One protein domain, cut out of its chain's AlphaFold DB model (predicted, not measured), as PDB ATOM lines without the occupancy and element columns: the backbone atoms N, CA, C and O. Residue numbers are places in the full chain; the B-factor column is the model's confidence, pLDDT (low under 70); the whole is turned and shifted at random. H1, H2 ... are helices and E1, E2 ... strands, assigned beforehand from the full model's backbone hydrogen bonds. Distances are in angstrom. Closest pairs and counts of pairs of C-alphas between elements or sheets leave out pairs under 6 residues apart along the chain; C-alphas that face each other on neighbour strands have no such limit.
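Overview. This is residues 7 to 137 of the 139 residues of an uncharacterized protein of Urbifossiella limnaea (UniProt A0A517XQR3). A twisted sheet of four strands has two helices, long H1 and shorter H6, packed side by side over one face in two layers, while no named helix covers the other face. Short helices H2 to H5 lie farther from the sheet, beyond H1 and H6, and a tail, residues 129 to 137, sticks out from the compact body. The printed part has 131 residues, with eight named helices and four named strands in the order E1 H1 H2 H3 H4 H5 E2 E3 H6 E4 H7 H8; the sheet runs E2 E3 E1 E4, antiparallel throughout. The class is mixed, helices and strands; the whole is compact, with a radius of gyration of the C-alphas of 14.7 A and spans of 46 by 38 by 28 A.

Arrangement. E1, residues 7 to 11, is an inner strand, antiparallel to E3, residues 93 to 100, with N 8 and O 96 2.8 A apart, and to edge strand E4, residues 121 to 125, with N 9 and O 124 2.8 A apart. H1, residues 14 to 36, lies over E3 and E2, residues 82 to 89, at a height of 8.9 A over the sheet; Gln 28 and Leu 84 have the closest C-alphas of H1 and E2, 5.8 A. H3, residues 49 to 54, touches residues 19 to 23 of H1 alone, closest at the C-alphas of Leu 54 and Phe 23, 5.7 A. The hub is H5, residues 70 to 79: it touches H2, residues 42 to 46 (C-alphas 74 and 46, 5.9 A), and H6, residues 109 to 117 (C-alphas 73 and 110, 5.7 A), and only just touches H1, with 3 pairs of C-alphas within 8 A, the closest 31 and 78, 5.5 A. H4, residues 57 to 62, only just touches H6, with 3 such pairs, the closest C-alphas 59 and 117, 5.1 A. E2 and E3 form a hairpin, with N 83 and O 99 2.8 A apart. H6 lies over E1, on the same face as H1; E3, H6 and E4 form a split strand-helix-strand unit, two strands running the same way with E1 between them, its crossover right-handed. H7, residues 126 to 129, only grazes the sheet with residues 126 to 127, and H8, residues 132 to 135, and H7 meet only through their link. Each O i to N i+4 pair is within hydrogen-bond range in H1, H2, H4, H5 and H6; H3 has 0 of 2, but 3 of 3 O i to N i+3 pairs, and H7 and H8 are too short for an i+4 pair.

Along the chain. E1 begins at C-alpha 7, (203.823, 247.312, 347.334). H1 measures 32.4 A, E2 21.3 A, E3 22.7 A and H5 14.1 A. H8 ends at C-alpha 135, (210.668, 235.275, 361.281).

Size, cuts and confidence. The C-alphas farthest apart, those of Asp 53 and Arg 137, are 46.7 A apart. The printed part has no cut and no long link. Mean pLDDT of the printed part is 91.2; residues 130 to 137 are under 70.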
ATOM      1  N   TYR A   7     203.403 246.935 348.671       96.19
ATOM      2  CA  TYR A   7     203.823 247.312 347.334       96.19
ATOM      3  C   TYR A   7     204.893 246.387 346.743       96.19
ATOM      4  O   TYR A   7     205.748 245.846 347.447       96.19
ATOM      5  N   ILE A   8     204.890 246.291 345.414       97.88
ATOM      6  CA  ILE A   8     206.018 245.818 344.608       97.88
ATOM      7  C   ILE A   8     206.766 247.048 344.102       97.88
ATOM      8  O   ILE A   8     206.196 247.873 343.387       97.88
ATOM      9  N   ALA A   9     208.026 247.207 344.500       98.00
ATOM     10  CA  ALA A   9     208.873 248.302 344.042       98.00
ATOM     11  C   ALA A   9     209.630 247.898 342.781       98.00
ATOM     12  O   ALA A   9     210.080 246.756 342.653       98.00
ATOM     13  N   PHE A  10     209.801 248.854 341.874       98.56
ATOM     14  CA  PHE A  10     210.483 248.620 340.610       98.56
ATOM     15  C   PHE A  10     211.257 249.841 340.118       98.56
ATOM     16  O   PHE A  10     210.966 250.974 340.501       98.56
ATOM     17  N   GLU A  11     212.232 249.609 339.242       98.50
ATOM     18  CA  GLU A  11     212.949 250.644 338.492       98.50
ATOM     19  C   GLU A  11     212.716 250.489 336.984       98.50
ATOM     20  O   GLU A  11     212.444 249.402 336.472       98.50
ATOM     21  N   GLY A  12     212.815 251.595 336.247       97.12
ATOM     22  CA  GLY A  12     212.747 251.555 334.792       97.12
ATOM     23  C   GLY A  12     212.590 252.919 334.139       97.12
ATOM     24  O   GLY A  12     213.020 253.947 334.661       97.12
ATOM     25  N   THR A  13     211.988 252.931 332.950       97.56
ATOM     26  CA  THR A  13     211.803 254.154 332.158       97.56
ATOM     27  C   THR A  13     210.353 254.625 332.183       97.56
ATOM     28  O   THR A  13     209.428 253.820 332.281       97.56
ATOM     29  N   ALA A  14     210.138 255.928 331.986       97.44
ATOM     30  CA  ALA A  14     208.795 256.504 331.887       97.44
ATOM     31  C   ALA A  14     207.940 255.868 330.774       97.44
ATOM     32  O   ALA A  14     206.725 255.767 330.916       97.44
ATOM     33  N   ALA A  15     208.562 255.421 329.675       96.69
ATOM     34  CA  ALA A  15     207.854 254.757 328.582       96.69
ATOM     35  C   ALA A  15     207.297 253.391 329.013       96.69
ATOM     36  O   ALA A  15     206.127 253.107 328.761       96.69
ATOM     37  N   ARG A  16     208.112 252.588 329.710       97.19
ATOM     38  CA  ARG A  16     207.711 251.271 330.228       97.19
ATOM     39  C   ARG A  16     206.689 251.385 331.351       97.19
ATOM     40  O   ARG A  16     205.672 250.702 331.319       97.19
ATOM     41  N   TYR A  17     206.879 252.347 332.254       97.88
ATOM     42  CA  TYR A  17     205.868 252.696 333.251       97.88
ATOM     43  C   TYR A  17     204.529 253.070 332.604       97.88
ATOM     44  O   TYR A  17     203.491 252.567 333.014       97.88
ATOM     45  N   ALA A  18     204.528 253.915 331.567       97.38
ATOM     46  CA  ALA A  18     203.289 254.320 330.908       97.38
ATOM     47  C   ALA A  18     202.568 253.147 330.220       97.38
ATOM     48  O   ALA A  18     201.346 253.183 330.084       97.38
ATOM     49  N   ALA A  19     203.297 252.135 329.745       97.31
ATOM     50  CA  ALA A  19     202.700 250.909 329.220       97.31
ATOM     51  C   ALA A  19     202.045 250.094 330.349       97.31
ATOM     52  O   ALA A  19     200.843 249.831 330.271       97.31
ATOM     53  N   LEU A  20     202.779 249.832 331.441       98.12
ATOM     54  CA  LEU A  20     202.244 249.153 332.628       98.12
ATOM     55  C   LEU A  20     201.012 249.875 333.192       98.12
ATOM     56  O   LEU A  20     200.012 249.230 333.480       98.12
ATOM     57  N   ALA A  21     201.050 251.205 333.311       98.12
ATOM     58  CA  ALA A  21     199.960 252.000 333.874       98.12
ATOM     59  C   ALA A  21     198.642 251.819 333.107       98.12
ATOM     60  O   ALA A  21     197.597 251.618 333.717       98.12
ATOM     61  N   ARG A  22     198.687 251.805 331.768       97.56
ATOM     62  CA  ARG A  22     197.485 251.585 330.941       97.56
ATOM     63  C   ARG A  22     196.885 250.200 331.163       97.56
ATOM     64  O   ARG A  22     195.665 250.064 331.221       97.56
ATOM     65  N   PHE A  23     197.736 249.182 331.269       98.12
ATOM     66  CA  PHE A  23     197.288 247.821 331.539       98.12
ATOM     67  C   PHE A  23     196.733 247.691 332.961       98.12
ATOM     68  O   PHE A  23     195.651 247.137 333.154       98.12
ATOM     69  N   PHE A  24     197.436 248.263 333.943       98.31
ATOM     70  CA  PHE A  24     197.046 248.275 335.349       98.31
ATOM     71  C   PHE A  24     195.684 248.943 335.560       98.31
ATOM     72  O   PHE A  24     194.844 248.371 336.246       98.31
ATOM     73  N   ASP A  25     195.409 250.082 334.916       97.88
ATOM     74  CA  ASP A  25     194.101 250.749 334.991       97.88
ATOM     75  C   ASP A  25     192.962 249.835 334.503       97.88
ATOM     76  O   ASP A  25     191.887 249.756 335.111       97.88
ATOM     77  N   GLY A  26     193.200 249.105 333.407       97.44
ATOM     78  CA  GLY A  26     192.266 248.110 332.882       97.44
ATOM     79  C   GLY A  26     192.059 246.943 333.847       97.44
ATOM     80  O   GLY A  26     190.920 246.515 334.063       97.44
ATOM     81  N   LEU A  27     193.144 246.460 334.454       97.50
ATOM     82  CA  LEU A  27     193.156 245.354 335.410       97.50
ATOM     83  C   LEU A  27     192.429 245.706 336.709       97.50
ATOM     84  O   LEU A  27     191.535 244.970 337.124       97.50
ATOM     85  N   GLN A  28     192.741 246.862 337.293       97.69
ATOM     86  CA  GLN A  28     192.069 247.400 338.472       97.69
ATOM     87  C   GLN A  28     190.568 247.560 338.205       97.69
ATOM     88  O   GLN A  28     189.746 247.057 338.969       97.69
ATOM     89  N   SER A  29     190.197 248.164 337.071       96.88
ATOM     90  CA  SER A  29     188.789 248.330 336.685       96.88
ATOM     91  C   SER A  29     188.057 246.992 336.537       96.88
ATOM     92  O   SER A  29     186.904 246.869 336.950       96.88
ATOM     93  N   ALA A  30     188.709 245.985 335.946       97.31
ATOM     94  CA  ALA A  30     188.137 244.651 335.782       97.31
ATOM     95  C   ALA A  30     187.940 243.944 337.128       97.31
ATOM     96  O   ALA A  30     186.865 243.400 337.377       97.31
ATOM     97  N   LYS A  31     188.942 244.003 338.007       96.50
ATOM     98  CA  LYS A  31     188.888 243.408 339.341       96.50
ATOM     99  C   LYS A  31     187.788 244.027 340.201       96.50
ATOM    100  O   LYS A  31     186.926 243.308 340.695       96.50
ATOM    101  N   THR A  32     187.715 245.358 340.250       95.75
ATOM    102  CA  THR A  32     186.635 246.067 340.951       95.75
ATOM    103  C   THR A  32     185.249 245.735 340.388       95.75
ATOM    104  O   THR A  32     184.271 245.707 341.134       95.75
ATOM    105  N   ALA A  33     185.123 245.503 339.076       95.62
ATOM    106  CA  ALA A  33     183.851 245.098 338.480       95.62
ATOM    107  C   ALA A  33     183.436 243.684 338.921       95.62
ATOM    108  O   ALA A  33     182.286 243.499 339.311       95.62
ATOM    109  N   LEU A  34     184.370 242.725 338.921       95.56
ATOM    110  CA  LEU A  34     184.140 241.354 339.393       95.56
ATOM    111  C   LEU A  34     183.775 241.308 340.883       95.56
ATOM    112  O   LEU A  34     182.886 240.573 341.287       95.56
ATOM    113  N   GLU A  35     184.410 242.137 341.708       92.88
ATOM    114  CA  GLU A  35     184.128 242.203 343.149       92.88
ATOM    115  C   GLU A  35     182.745 242.796 343.466       92.88
ATOM    116  O   GLU A  35     182.170 242.526 344.519       92.88
ATOM    117  N   ARG A  36     182.190 243.608 342.558       93.31
ATOM    118  CA  ARG A  36     180.850 244.199 342.700       93.31
ATOM    119  C   ARG A  36     179.731 243.289 342.214       93.31
ATOM    120  O   ARG A  36     178.588 243.489 342.625       93.31
ATOM    121  N   ASP A  37     180.045 242.342 341.339       94.06
ATOM    122  CA  ASP A  37     179.085 241.444 340.713       94.06
ATOM    123  C   ASP A  37     179.536 239.992 340.884       94.06
ATOM    124  O   ASP A  37     180.323 239.461 340.105       94.06
ATOM    125  N   ALA A  38     178.999 239.338 341.915       85.56
ATOM    126  CA  ALA A  38     179.320 237.950 342.236       85.56
ATOM    127  C   ALA A  38     178.873 236.943 341.156       85.56
ATOM    128  O   ALA A  38     179.291 235.788 341.205       85.56
ATOM    129  N   GLU A  39     178.017 237.353 340.211       91.88
ATOM    130  CA  GLU A  39     177.586 236.525 339.079       91.88
ATOM    131  C   GLU A  39     178.423 236.775 337.816       91.88
ATOM    132  O   GLU A  39     178.238 236.083 336.810       91.88
ATOM    133  N   ALA A  40     179.348 237.740 337.846       92.38
ATOM    134  CA  ALA A  40     180.184 238.053 336.702       92.38
ATOM    135  C   ALA A  40     181.092 236.874 336.324       92.38
ATOM    136  O   ALA A  40     181.761 236.253 337.152       92.38
ATOM    137  N   ASP A  41     181.145 236.595 335.024       95.31
ATOM    138  CA  ASP A  41     181.962 235.525 334.465       95.31
ATOM    139  C   ASP A  41     183.431 235.971 334.367       95.31
ATOM    140  O   ASP A  41     183.837 236.663 333.426       95.31
ATOM    141  N   ARG A  42     184.238 235.585 335.365       95.69
ATOM    142  CA  ARG A  42     185.682 235.865 335.392       95.69
ATOM    143  C   ARG A  42     186.401 235.273 334.183       95.69
ATOM    144  O   ARG A  42     187.265 235.948 333.627       95.69
ATOM    145  N   ASP A  43     186.029 234.078 333.737       96.19
ATOM    146  CA  ASP A  43     186.676 233.423 332.596       96.19
ATOM    147  C   ASP A  43     186.440 234.227 331.312       96.19
ATOM    148  O   ASP A  43     187.356 234.404 330.503       96.19
ATOM    149  N   ALA A  44     185.237 234.783 331.142       96.75
ATOM    150  CA  ALA A  44     184.937 235.693 330.039       96.75
ATOM    151  C   ALA A  44     185.744 237.001 330.118       96.75
ATOM    152  O   ALA A  44     186.131 237.548 329.080       96.75
ATOM    153  N   VAL A  45     186.026 237.505 331.326       97.19
ATOM    154  CA  VAL A  45     186.906 238.667 331.523       97.19
ATOM    155  C   VAL A  45     188.350 238.324 331.166       97.19
ATOM    156  O   VAL A  45     188.959 239.089 330.421       97.19
ATOM    157  N   VAL A  46     188.887 237.198 331.643       97.12
ATOM    158  CA  VAL A  46     190.264 236.738 331.375       97.12
ATOM    159  C   VAL A  46     190.489 236.524 329.877       97.12
ATOM    160  O   VAL A  46     191.453 237.035 329.315       97.12
ATOM    161  N   ARG A  47     189.553 235.853 329.196       96.19
ATOM    162  CA  ARG A  47     189.646 235.525 327.760       96.19
ATOM    163  C   ARG A  47     189.307 236.692 326.829       96.19
ATOM    164  O   ARG A  47     189.226 236.513 325.613       96.19
ATOM    165  N   ASN A  48     189.050 237.882 327.368       96.31
ATOM    166  CA  ASN A  48     188.658 239.020 326.555       96.31
ATOM    167  C   ASN A  48     189.849 239.513 325.705       96.31
ATOM    168  O   ASN A  48     190.859 239.937 326.270       96.31
ATOM    169  N   PRO A  49     189.740 239.553 324.363       94.62
ATOM    170  CA  PRO A  49     190.853 239.942 323.496       94.62
ATOM    171  C   PRO A  49     191.329 241.384 323.713       94.62
ATOM    172  O   PRO A  49     192.453 241.703 323.340       94.62
ATOM    173  N   ARG A  50     190.533 242.239 324.376       95.12
ATOM    174  CA  ARG A  50     190.928 243.612 324.727       95.12
ATOM    175  C   ARG A  50     192.231 243.691 325.526       95.12
ATOM    176  O   ARG A  50     192.867 244.735 325.524       95.12
ATOM    177  N   TRP A  51     192.604 242.632 326.253       96.38
ATOM    178  CA  TRP A  51     193.862 242.613 327.000       96.38
ATOM    179  C   TRP A  51     195.063 242.685 326.067       96.38
ATOM    180  O   TRP A  51     196.029 243.366 326.385       96.38
ATOM    181  N   ILE A  52     194.970 242.060 324.893       94.06
ATOM    182  CA  ILE A  52     196.026 242.077 323.878       94.06
ATOM    183  C   ILE A  52     196.211 243.495 323.327       94.06
ATOM    184  O   ILE A  52     197.342 243.921 323.123       94.06
ATOM    185  N   ASP A  53     195.127 244.262 323.170       94.44
ATOM    186  CA  ASP A  53     195.184 245.655 322.694       94.44
ATOM    187  C   ASP A  53     195.912 246.603 323.671       94.44
ATOM    188  O   ASP A  53     196.293 247.714 323.295       94.44
ATOM    189  N   LEU A  54     196.095 246.183 324.929       94.88
ATOM    190  CA  LEU A  54     196.812 246.931 325.965       94.88
ATOM    191  C   LEU A  54     198.294 246.544 326.068       94.88
ATOM    192  O   LEU A  54     199.032 247.197 326.807       94.88
ATOM    193  N   LEU A  55     198.733 245.506 325.348       94.38
ATOM    194  CA  LEU A  55     200.114 245.036 325.357       94.38
ATOM    195  C   LEU A  55     200.901 245.624 324.183       94.38
ATOM    196  O   LEU A  55     200.410 245.729 323.058       94.38
ATOM    197  N   ASP A  56     202.157 245.981 324.443       93.12
ATOM    198  CA  ASP A  56     203.129 246.223 323.379       93.12
ATOM    199  C   ASP A  56     203.835 244.917 322.971       93.12
ATOM    200  O   ASP A  56     203.612 243.858 323.557       93.12
ATOM    201  N   ALA A  57     204.666 244.978 321.929       91.94
ATOM    202  CA  ALA A  57     205.340 243.794 321.400       91.94
ATOM    203  C   ALA A  57     206.250 243.108 322.435       91.94
ATOM    204  O   ALA A  57     206.303 241.879 322.459       91.94
ATOM    205  N   ASP A  58     206.913 243.887 323.294       91.38
ATOM    206  CA  ASP A  58     207.823 243.354 324.310       91.38
ATOM    207  C   ASP A  58     207.016 242.612 325.392       91.38
ATOM    208  O   ASP A  58     207.373 241.503 325.790       91.38
ATOM    209  N   ALA A  59     205.876 243.175 325.807       92.44
ATOM    210  CA  ALA A  59     204.985 242.544 326.778       92.44
ATOM    211  C   ALA A  59     204.288 241.290 326.225       92.44
ATOM    212  O   ALA A  59     204.134 240.304 326.948       92.44
ATOM    213  N   ILE A  60     203.910 241.283 324.940       92.19
ATOM    214  CA  ILE A  60     203.381 240.082 324.271       92.19
ATOM    215  C   ILE A  60     204.427 238.966 324.274       92.19
ATOM    216  O   ILE A  60     204.087 237.818 324.561       92.19
ATOM    217  N   GLU A  61     205.685 239.280 323.958       90.88
ATOM    218  CA  GLU A  61     206.769 238.297 323.966       90.88
ATOM    219  C   GLU A  61     206.999 237.736 325.375       90.88
ATOM    220  O   GLU A  61     207.012 236.514 325.545       90.88
ATOM    221  N   ALA A  62     207.084 238.604 326.389       89.75
ATOM    222  CA  ALA A  62     207.273 238.193 327.780       89.75
ATOM    223  C   ALA A  62     206.152 237.258 328.272       89.75
ATOM    224  O   ALA A  62     206.427 236.213 328.861       89.75
ATOM    225  N   MET A  63     204.893 237.583 327.962       87.31
ATOM    226  CA  MET A  63     203.711 236.802 328.360       87.31
ATOM    227  C   MET A  63     203.388 235.626 327.422       87.31
ATOM    228  O   MET A  63     202.370 234.953 327.584       87.31
ATOM    229  N   SER A  64     204.239 235.382 326.423       84.25
ATOM    230  CA  SER A  64     204.238 234.158 325.611       84.25
ATOM    231  C   SER A  64     205.317 233.167 326.072       84.25
ATOM    232  O   SER A  64     205.498 232.112 325.458       84.25
ATOM    233  N   GLY A  65     206.064 233.524 327.123       76.12
ATOM    234  CA  GLY A  65     207.125 232.721 327.710       76.12
ATOM    235  C   GLY A  65     206.619 231.542 328.553       76.12
ATOM    236  O   GLY A  65     205.423 231.389 328.791       76.12
ATOM    237  N   PRO A  66     207.537 230.679 329.022       72.50
ATOM    238  CA  PRO A  66     207.187 229.452 329.737       72.50
ATOM    239  C   PRO A  66     206.739 229.664 331.191       72.50
ATOM    240  O   PRO A  66     206.228 228.721 331.789       72.50
ATOM    241  N   GLU A  67     206.971 230.842 331.779       82.69
ATOM    242  CA  GLU A  67     206.684 231.099 333.198       82.69
ATOM    243  C   GLU A  67     205.263 231.611 333.433       82.69
ATOM    244  O   GLU A  67     204.574 231.105 334.314       82.69
ATOM    245  N   TRP A  68     204.817 232.580 332.631       89.12
ATOM    246  CA  TRP A  68     203.495 233.186 332.753       89.12
ATOM    247  C   TRP A  68     202.875 233.381 331.376       89.12
ATOM    248  O   TRP A  68     203.404 234.133 330.556       89.12
ATOM    249  N   SER A  69     201.727 232.742 331.146       93.19
ATOM    250  CA  SER A  69     200.842 233.142 330.058       93.19
ATOM    251  C   SER A  69     200.005 234.351 330.485       93.19
ATOM    252  O   SER A  69     199.733 234.540 331.674       93.19
ATOM    253  N   LEU A  70     199.553 235.159 329.520       94.50
ATOM    254  CA  LEU A  70     198.628 236.264 329.802       94.50
ATOM    255  C   LEU A  70     197.365 235.776 330.538       94.50
ATOM    256  O   LEU A  70     196.922 236.429 331.479       94.50
ATOM    257  N   GLU A  71     196.792 234.639 330.127       94.75
ATOM    258  CA  GLU A  71     195.585 234.089 330.757       94.75
ATOM    259  C   GLU A  71     195.846 233.673 332.213       94.75
ATOM    260  O   GLU A  71     195.067 234.048 333.087       94.75
ATOM    261  N   ASP A  72     196.957 232.980 332.494       93.94
ATOM    262  CA  ASP A  72     197.298 232.539 333.856       93.94
ATOM    263  C   ASP A  72     197.588 233.725 334.782       93.94
ATOM    264  O   ASP A  72     197.155 233.743 335.937       93.94
ATOM    265  N   LEU A  73     198.293 234.740 334.271       95.62
ATOM    266  CA  LEU A  73     198.593 235.964 335.011       95.62
ATOM    267  C   LEU A  73     197.307 236.723 335.357       95.62
ATOM    268  O   LEU A  73     197.116 237.129 336.503       95.62
ATOM    269  N   LEU A  74     196.402 236.885 334.387       97.06
ATOM    270  CA  LEU A  74     195.109 237.528 334.606       97.06
ATOM    271  C   LEU A  74     194.239 236.744 335.591       97.06
ATOM    272  O   LEU A  74     193.686 237.356 336.502       97.06
ATOM    273  N   ASP A  75     194.121 235.423 335.441       96.25
ATOM    274  CA  ASP A  75     193.316 234.602 336.353       96.25
ATOM    275  C   ASP A  75     193.843 234.705 337.789       96.25
ATOM    276  O   ASP A  75     193.071 234.985 338.708       96.25
ATOM    277  N   CYS A  76     195.164 234.607 337.973       96.19
ATOM    278  CA  CYS A  76     195.798 234.725 339.284       96.19
ATOM    279  C   CYS A  76     195.575 236.101 339.930       96.19
ATOM    280  O   CYS A  76     195.258 236.171 341.119       96.19
ATOM    281  N   ILE A  77     195.713 237.200 339.176       97.06
ATOM    282  CA  ILE A  77     195.523 238.548 339.738       97.06
ATOM    283  C   ILE A  77     194.048 238.828 340.035       97.06
ATOM    284  O   ILE A  77     193.713 239.365 341.091       97.06
ATOM    285  N   LEU A  78     193.149 238.461 339.122       96.88
ATOM    286  CA  LEU A  78     191.719 238.721 339.282       96.88
ATOM    287  C   LEU A  78     191.105 237.871 340.404       96.88
ATOM    288  O   LEU A  78     190.210 238.356 341.095       96.88
ATOM    289  N   ALA A  79     191.595 236.645 340.611       95.06
ATOM    290  CA  ALA A  79     191.152 235.759 341.688       95.06
ATOM    291  C   ALA A  79     191.787 236.060 343.059       95.06
ATOM    292  O   ALA A  79     191.299 235.549 344.065       95.06
ATOM    293  N   GLY A  80     192.863 236.853 343.112       95.00
ATOM    294  CA  GLY A  80     193.564 237.175 344.354       95.00
ATOM    295  C   GLY A  80     192.699 237.933 345.370       95.00
ATOM    296  O   GLY A  80     191.939 238.831 345.001       95.00
ATOM    297  N   ASP A  81     192.838 237.598 346.655       93.75
ATOM    298  CA  ASP A  81     192.085 238.202 347.771       93.75
ATOM    299  C   ASP A  81     192.799 239.456 348.308       93.75
ATOM    300  O   ASP A  81     193.264 239.534 349.450       93.75
ATOM    301  N   TYR A  82     192.971 240.425 347.414       94.31
ATOM    302  CA  TYR A  82     193.582 241.724 347.669       94.31
ATOM    303  C   TYR A  82     192.974 242.783 346.762       94.31
ATOM    304  O   TYR A  82     192.592 242.492 345.639       94.31
ATOM    305  N   GLU A  83     192.960 244.032 347.197       95.31
ATOM    306  CA  GLU A  83     192.654 245.183 346.355       95.31
ATOM    307  C   GLU A  83     193.913 245.631 345.601       95.31
ATOM    308  O   GLU A  83     194.980 245.777 346.196       95.31
ATOM    309  N   LEU A  84     193.790 245.909 344.301       96.88
ATOM    310  CA  LEU A  84     194.792 246.684 343.564       96.88
ATOM    311  C   LEU A  84     194.548 248.167 343.855       96.88
ATOM    312  O   LEU A  84     193.504 248.690 343.474       96.88
ATOM    313  N   VAL A  85     195.487 248.844 344.515       96.31
ATOM    314  CA  VAL A  85     195.291 250.212 345.028       96.31
ATOM    315  C   VAL A  85     195.772 251.257 344.031       96.31
ATOM    316  O   VAL A  85     195.042 252.200 343.717       96.31
ATOM    317  N   GLY A  86     196.990 251.105 343.511       96.56
ATOM    318  CA  GLY A  86     197.583 252.152 342.689       96.56
ATOM    319  C   GLY A  86     198.915 251.797 342.053       96.56
ATOM    320  O   GLY A  86     199.510 250.751 342.311       96.56
ATOM    321  N   LEU A  87     199.373 252.708 341.199       97.38
ATOM    322  CA  LEU A  87     200.651 252.608 340.516       97.38
ATOM    323  C   LEU A  87     201.332 253.984 340.474       97.38
ATOM    324  O   LEU A  87     200.843 254.913 339.828       97.38
ATOM    325  N   THR A  88     202.476 254.124 341.138       97.38
ATOM    326  CA  THR A  88     203.217 255.395 341.243       97.38
ATOM    327  C   THR A  88     204.576 255.312 340.552       97.38
ATOM    328  O   THR A  88     205.146 254.229 340.427       97.38
ATOM    329  N   PHE A  89     205.095 256.450 340.074       98.00
ATOM    330  CA  PHE A  89     206.417 256.543 339.446       98.00
ATOM    331  C   PHE A  89     206.987 257.962 339.534       98.00
ATOM    332  O   PHE A  89     206.287 258.931 339.240       98.00
ATOM    333  N   ASP A  90     208.258 258.091 339.914       96.75
ATOM    334  CA  ASP A  90     208.933 259.383 340.132       96.75
ATOM    335  C   ASP A  90     209.849 259.826 338.972       96.75
ATOM    336  O   ASP A  90     210.504 260.866 339.045       96.75
ATOM    337  N   GLY A  91     209.881 259.050 337.886       93.81
ATOM    338  CA  GLY A  91     210.775 259.251 336.743       93.81
ATOM    339  C   GLY A  91     211.887 258.207 336.648       93.81
ATOM    340  O   GLY A  91     212.462 258.046 335.570       93.81
ATOM    341  N   ARG A  92     212.152 257.473 337.735       95.69
ATOM    342  CA  ARG A  92     213.122 256.373 337.769       95.69
ATOM    343  C   ARG A  92     212.591 255.134 338.484       95.69
ATOM    344  O   ARG A  92     212.788 254.028 337.988       95.69
ATOM    345  N   ALA A  93     211.963 255.320 339.636       97.69
ATOM    346  CA  ALA A  93     211.445 254.249 340.470       97.69
ATOM    347  C   ALA A  93     209.928 254.369 340.612       97.69
ATOM    348  O   ALA A  93     209.362 255.463 340.537       97.69
ATOM    349  N   GLY A  94     209.270 253.236 340.818       97.88
ATOM    350  CA  GLY A  94     207.830 253.168 341.001       97.88
ATOM    351  C   GLY A  94     207.389 252.076 341.957       97.88
ATOM    352  O   GLY A  94     208.200 251.302 342.476       97.88
ATOM    353  N   ARG A  95     206.085 252.065 342.226       98.31
ATOM    354  CA  ARG A  95     205.430 251.105 343.115       98.31
ATOM    355  C   ARG A  95     204.102 250.664 342.531       98.31
ATOM    356  O   ARG A  95     203.313 251.514 342.130       98.31
ATOM    357  N   LEU A  96     203.867 249.356 342.525       98.38
ATOM    358  CA  LEU A  96     202.544 248.751 342.382       98.38
ATOM    359  C   LEU A  96     202.018 248.483 343.783       98.38
ATOM    360  O   LEU A  96     202.606 247.699 344.517       98.38
ATOM    361  N   GLU A  97     200.942 249.160 344.149       97.38
ATOM    362  CA  GLU A  97     200.382 249.215 345.495       97.38
ATOM    363  C   GLU A  97     199.135 248.332 345.594       97.38
ATOM    364  O   GLU A  97     198.276 248.360 344.706       97.38
ATOM    365  N   TYR A  98     199.027 247.548 346.666       95.94
ATOM    366  CA  TYR A  98     197.919 246.616 346.879       95.94
ATOM    367  C   TYR A  98     197.640 246.380 348.372       95.94
ATOM    368  O   TYR A  98     198.537 246.510 349.208       95.94
ATOM    369  N   ASN A  99     196.401 245.995 348.692       93.69
ATOM    370  CA  ASN A  99     195.937 245.726 350.057       93.69
ATOM    371  C   ASN A  99     195.349 244.311 350.163       93.69
ATOM    372  O   ASN A  99     194.248 244.090 349.662       93.69
ATOM    373  N   PRO A 100     196.024 243.344 350.808       92.31
ATOM    374  CA  PRO A 100     195.457 242.021 351.043       92.31
ATOM    375  C   PRO A 100     194.280 242.087 352.020       92.31
ATOM    376  O   PRO A 100     194.351 242.754 353.051       92.31
ATOM    377  N   TRP A 101     193.202 241.366 351.718       87.25
ATOM    378  CA  TRP A 101     192.014 241.303 352.576       87.25
ATOM    379  C   TRP A 101     192.062 240.135 353.565       87.25
ATOM    380  O   TRP A 101     191.530 240.240 354.674       87.25
ATOM    381  N   GLY A 102     192.747 239.044 353.212       78.31
ATOM    382  CA  GLY A 102     192.895 237.869 354.066       78.31
ATOM    383  C   GLY A 102     193.987 236.913 353.589       78.31
ATOM    384  O   GLY A 102     194.321 236.860 352.413       78.31
ATOM    385  N   TYR A 103     194.583 236.142 354.506       74.62
ATOM    386  CA  TYR A 103     195.551 235.101 354.141       74.62
ATOM    387  C   TYR A 103     194.858 233.733 353.995       74.62
ATOM    388  O   TYR A 103     194.137 233.339 354.918       74.62
ATOM    389  N   PRO A 104     195.127 232.957 352.926       81.38
ATOM    390  CA  PRO A 104     196.010 233.262 351.791       81.38
ATOM    391  C   PRO A 104     195.356 234.200 350.760       81.38
ATOM    392  O   PRO A 104     194.240 233.935 350.332       81.38
ATOM    393  N   PHE A 105     196.085 235.225 350.293       85.94
ATOM    394  CA  PHE A 105     195.560 236.199 349.316       85.94
ATOM    395  C   PHE A 105     195.894 235.892 347.849       85.94
ATOM    396  O   PHE A 105     195.570 236.675 346.964       85.94
ATOM    397  N   GLY A 106     196.563 234.774 347.564       85.06
ATOM    398  CA  GLY A 106     197.025 234.438 346.209       85.06
ATOM    399  C   GLY A 106     198.481 234.821 345.916       85.06
ATOM    400  O   GLY A 106     199.010 234.420 344.886       85.06
ATOM    401  N   GLY A 107     199.160 235.497 346.848       89.88
ATOM    402  CA  GLY A 107     200.596 235.780 346.761       89.88
ATOM    403  C   GLY A 107     200.949 236.958 345.850       89.88
ATOM    404  O   GLY A 107     200.081 237.652 345.330       89.88
ATOM    405  N   THR A 108     202.252 237.203 345.701       94.69
ATOM    406  CA  THR A 108     202.803 238.392 345.026       94.69
ATOM    407  C   THR A 108     203.496 238.088 343.701       94.69
ATOM    408  O   THR A 108     203.750 239.002 342.919       94.69
ATOM    409  N   ASP A 109     203.778 236.817 343.414       95.00
ATOM    410  CA  ASP A 109     204.414 236.367 342.171       95.00
ATOM    411  C   ASP A 109     203.731 236.881 340.894       95.00
ATOM    412  O   ASP A 109     204.441 237.442 340.059       95.00
ATOM    413  N   PRO A 110     202.393 236.815 340.737       95.69
ATOM    414  CA  PRO A 110     201.759 237.352 339.532       95.69
ATOM    415  C   PRO A 110     201.872 238.884 339.421       95.69
ATOM    416  O   PRO A 110     201.935 239.416 338.315       95.69
ATOM    417  N   LEU A 111     201.957 239.615 340.543       97.31
ATOM    418  CA  LEU A 111     202.159 241.070 340.533       97.31
ATOM    419  C   LEU A 111     203.585 241.441 340.106       97.31
ATOM    420  O   LEU A 111     203.772 242.405 339.365       97.31
ATOM    421  N   LYS A 112     204.585 240.664 340.537       97.06
ATOM    422  CA  LYS A 112     205.978 240.820 340.086       97.06
ATOM    423  C   LYS A 112     206.105 240.504 338.597       97.06
ATOM    424  O   LYS A 112     206.623 241.333 337.855       97.06
ATOM    425  N   ALA A 113     205.529 239.385 338.157       96.38
ATOM    426  CA  ALA A 113     205.519 238.991 336.751       96.38
ATOM    427  C   ALA A 113     204.850 240.045 335.857       96.38
ATOM    428  O   ALA A 113     205.338 240.329 334.767       96.38
ATOM    429  N   LEU A 114     203.771 240.678 336.333       97.50
ATOM    430  CA  LEU A 114     203.138 241.787 335.622       97.50
ATOM    431  C   LEU A 114     204.116 242.952 335.424       97.50
ATOM    432  O   LEU A 114     204.231 243.467 334.320       97.50
ATOM    433  N   VAL A 115     204.823 243.370 336.475       98.00
ATOM    434  CA  VAL A 115     205.811 244.456 336.389       98.00
ATOM    435  C   VAL A 115     206.932 244.101 335.403       98.00
ATOM    436  O   VAL A 115     207.252 244.900 334.519       98.00
ATOM    437  N   GLU A 116     207.482 242.893 335.509       96.75
ATOM    438  CA  GLU A 116     208.588 242.410 334.674       96.75
ATOM    439  C   GLU A 116     208.192 242.245 333.205       96.75
ATOM    440  O   GLU A 116     208.978 242.579 332.317       96.75
ATOM    441  N   ALA A 117     206.952 241.830 332.927       96.06
ATOM    442  CA  ALA A 117     206.440 241.709 331.565       96.06
ATOM    443  C   ALA A 117     206.431 243.049 330.811       96.06
ATOM    444  O   ALA A 117     206.569 243.073 329.592       96.06
ATOM    445  N   PHE A 118     206.341 244.178 331.519       97.19
ATOM    446  CA  PHE A 118     206.467 245.511 330.920       97.19
ATOM    447  C   PHE A 118     207.916 246.027 330.867       97.19
ATOM    448  O   PHE A 118     208.146 247.204 330.577       97.19
ATOM    449  N   GLY A 119     208.906 245.165 331.115       96.00
ATOM    450  CA  GLY A 119     210.331 245.492 331.047       96.00
ATOM    451  C   GLY A 119     210.813 246.395 332.185       96.00
ATOM    452  O   GLY A 119     211.776 247.145 332.008       96.00
ATOM    453  N   LEU A 120     210.114 246.380 333.322       97.75
ATOM    454  CA  LEU A 120     210.518 247.057 334.552       97.75
ATOM    455  C   LEU A 120     211.227 246.054 335.467       97.75
ATOM    456  O   LEU A 120     210.843 244.892 335.540       97.75
ATOM    457  N   GLU A 121     212.259 246.501 336.174       98.06
ATOM    458  CA  GLU A 121     213.022 245.645 337.082       98.06
ATOM    459  C   GLU A 121     212.387 245.684 338.470       98.06
ATOM    460  O   GLU A 121     212.376 246.739 339.108       98.06
ATOM    461  N   VAL A 122     211.871 244.553 338.956       97.75
ATOM    462  CA  VAL A 122     211.406 244.435 340.343       97.75
ATOM    463  C   VAL A 122     212.611 244.506 341.276       97.75
ATOM    464  O   VAL A 122     213.510 243.670 341.228       97.75
ATOM    465  N   THR A 123     212.618 245.495 342.164       97.44
ATOM    466  CA  THR A 123     213.716 245.715 343.116       97.44
ATOM    467  C   THR A 123     213.360 245.293 344.534       97.44
ATOM    468  O   THR A 123     214.256 245.085 345.355       97.44
ATOM    469  N   ARG A 124     212.063 245.185 344.852       95.44
ATOM    470  CA  ARG A 124     211.594 244.870 346.204       95.44
ATOM    471  C   ARG A 124     210.149 244.385 346.210       95.44
ATOM    472  O   ARG A 124     209.312 244.913 345.487       95.44
ATOM    473  N   ASP A 125     209.850 243.452 347.103       95.06
ATOM    474  CA  ASP A 125     208.492 243.021 347.431       95.06
ATOM    475  C   ASP A 125     208.250 243.257 348.924       95.06
ATOM    476  O   ASP A 125     208.831 242.572 349.771       95.06
ATOM    477  N   SER A 126     207.413 244.246 349.252       93.25
ATOM    478  CA  SER A 126     207.228 244.665 350.641       93.25
ATOM    479  C   SER A 126     206.518 243.627 351.504       93.25
ATOM    480  O   SER A 126     206.622 243.688 352.731       93.25
ATOM    481  N   PHE A 127     205.824 242.659 350.899       88.69
ATOM    482  CA  PHE A 127     205.199 241.564 351.635       88.69
ATOM    483  C   PHE A 127     206.235 240.716 352.370       88.69
ATOM    484  O   PHE A 127     206.036 240.332 353.524       88.69
ATOM    485  N   HIS A 128     207.381 240.487 351.732       81.25
ATOM    486  CA  HIS A 128     208.474 239.721 352.319       81.25
ATOM    487  C   HIS A 128     209.302 240.517 353.336       81.25
ATOM    488  O   HIS A 128     210.024 239.913 354.127       81.25
ATOM    489  N   ASP A 129     209.153 241.842 353.384       73.94
ATOM    490  CA  ASP A 129     209.794 242.684 354.400       73.94
ATOM    491  C   ASP A 129     208.982 242.791 355.697       73.94
ATOM    492  O   ASP A 129     209.527 243.096 356.758       73.94
ATOM    493  N   GLY A 130     207.663 242.611 355.597       55.56
ATOM    494  CA  GLY A 130     206.684 243.011 356.612       55.56
ATOM    495  C   GLY A 130     206.249 241.921 357.586       55.56
ATOM    496  O   GLY A 130     205.503 242.207 358.516       55.56
ATOM    497  N   PHE A 131     206.735 240.690 357.447       52.75
ATOM    498  CA  PHE A 131     206.472 239.619 358.410       52.75
ATOM    499  C   PHE A 131     207.609 239.462 359.435       52.75
ATOM    500  O   PHE A 131     208.080 238.358 359.713       52.75
ATOM    501  N   ALA A 132     208.034 240.568 360.053       46.03
ATOM    502  CA  ALA A 132     208.968 240.528 361.183       46.03
ATOM    503  C   ALA A 132     208.427 239.670 362.353       46.03
ATOM    504  O   ALA A 132     209.188 238.945 362.986       46.03
ATOM    505  N   GLU A 133     207.104 239.630 362.570       45.78
ATOM    506  CA  GLU A 133     206.475 238.773 363.595       45.78
ATOM    507  C   GLU A 133     206.430 237.269 363.237       45.78
ATOM    508  O   GLU A 133     206.056 236.441 364.070       45.78
ATOM    509  N   TRP A 134     206.818 236.876 362.019       48.75
ATOM    510  CA  TRP A 134     206.839 235.469 361.587       48.75
ATOM    511  C   TRP A 134     208.243 234.901 361.357       48.75
ATOM    512  O   TRP A 134     208.400 233.681 361.410       48.75
ATOM    513  N   GLN A 135     209.275 235.740 361.211       44.81
ATOM    514  CA  GLN A 135     210.668 235.275 361.281       44.81
ATOM    515  C   GLN A 135     211.080 234.869 362.710       44.81
ATOM    516  O   GLN A 135     211.890 233.960 362.868       44.81
ATOM    517  N   GLU A 136     210.472 235.447 363.754       41.22
ATOM    518  CA  GLU A 136     210.772 235.110 365.159       41.22
ATOM    519  C   GLU A 136     210.096 233.820 365.673       41.22
ATOM    520  O   GLU A 136     210.439 233.339 366.749       41.22
ATOM    521  N   ARG A 137     209.163 233.208 364.926       45.88
ATOM    522  CA  ARG A 137     208.515 231.929 365.315       45.88
ATOM    523  C   ARG A 137     209.182 230.686 364.715       45.88
ATOM    524  O   ARG A 137     208.708 229.576 364.944       45.88
TER     525      ARG A 137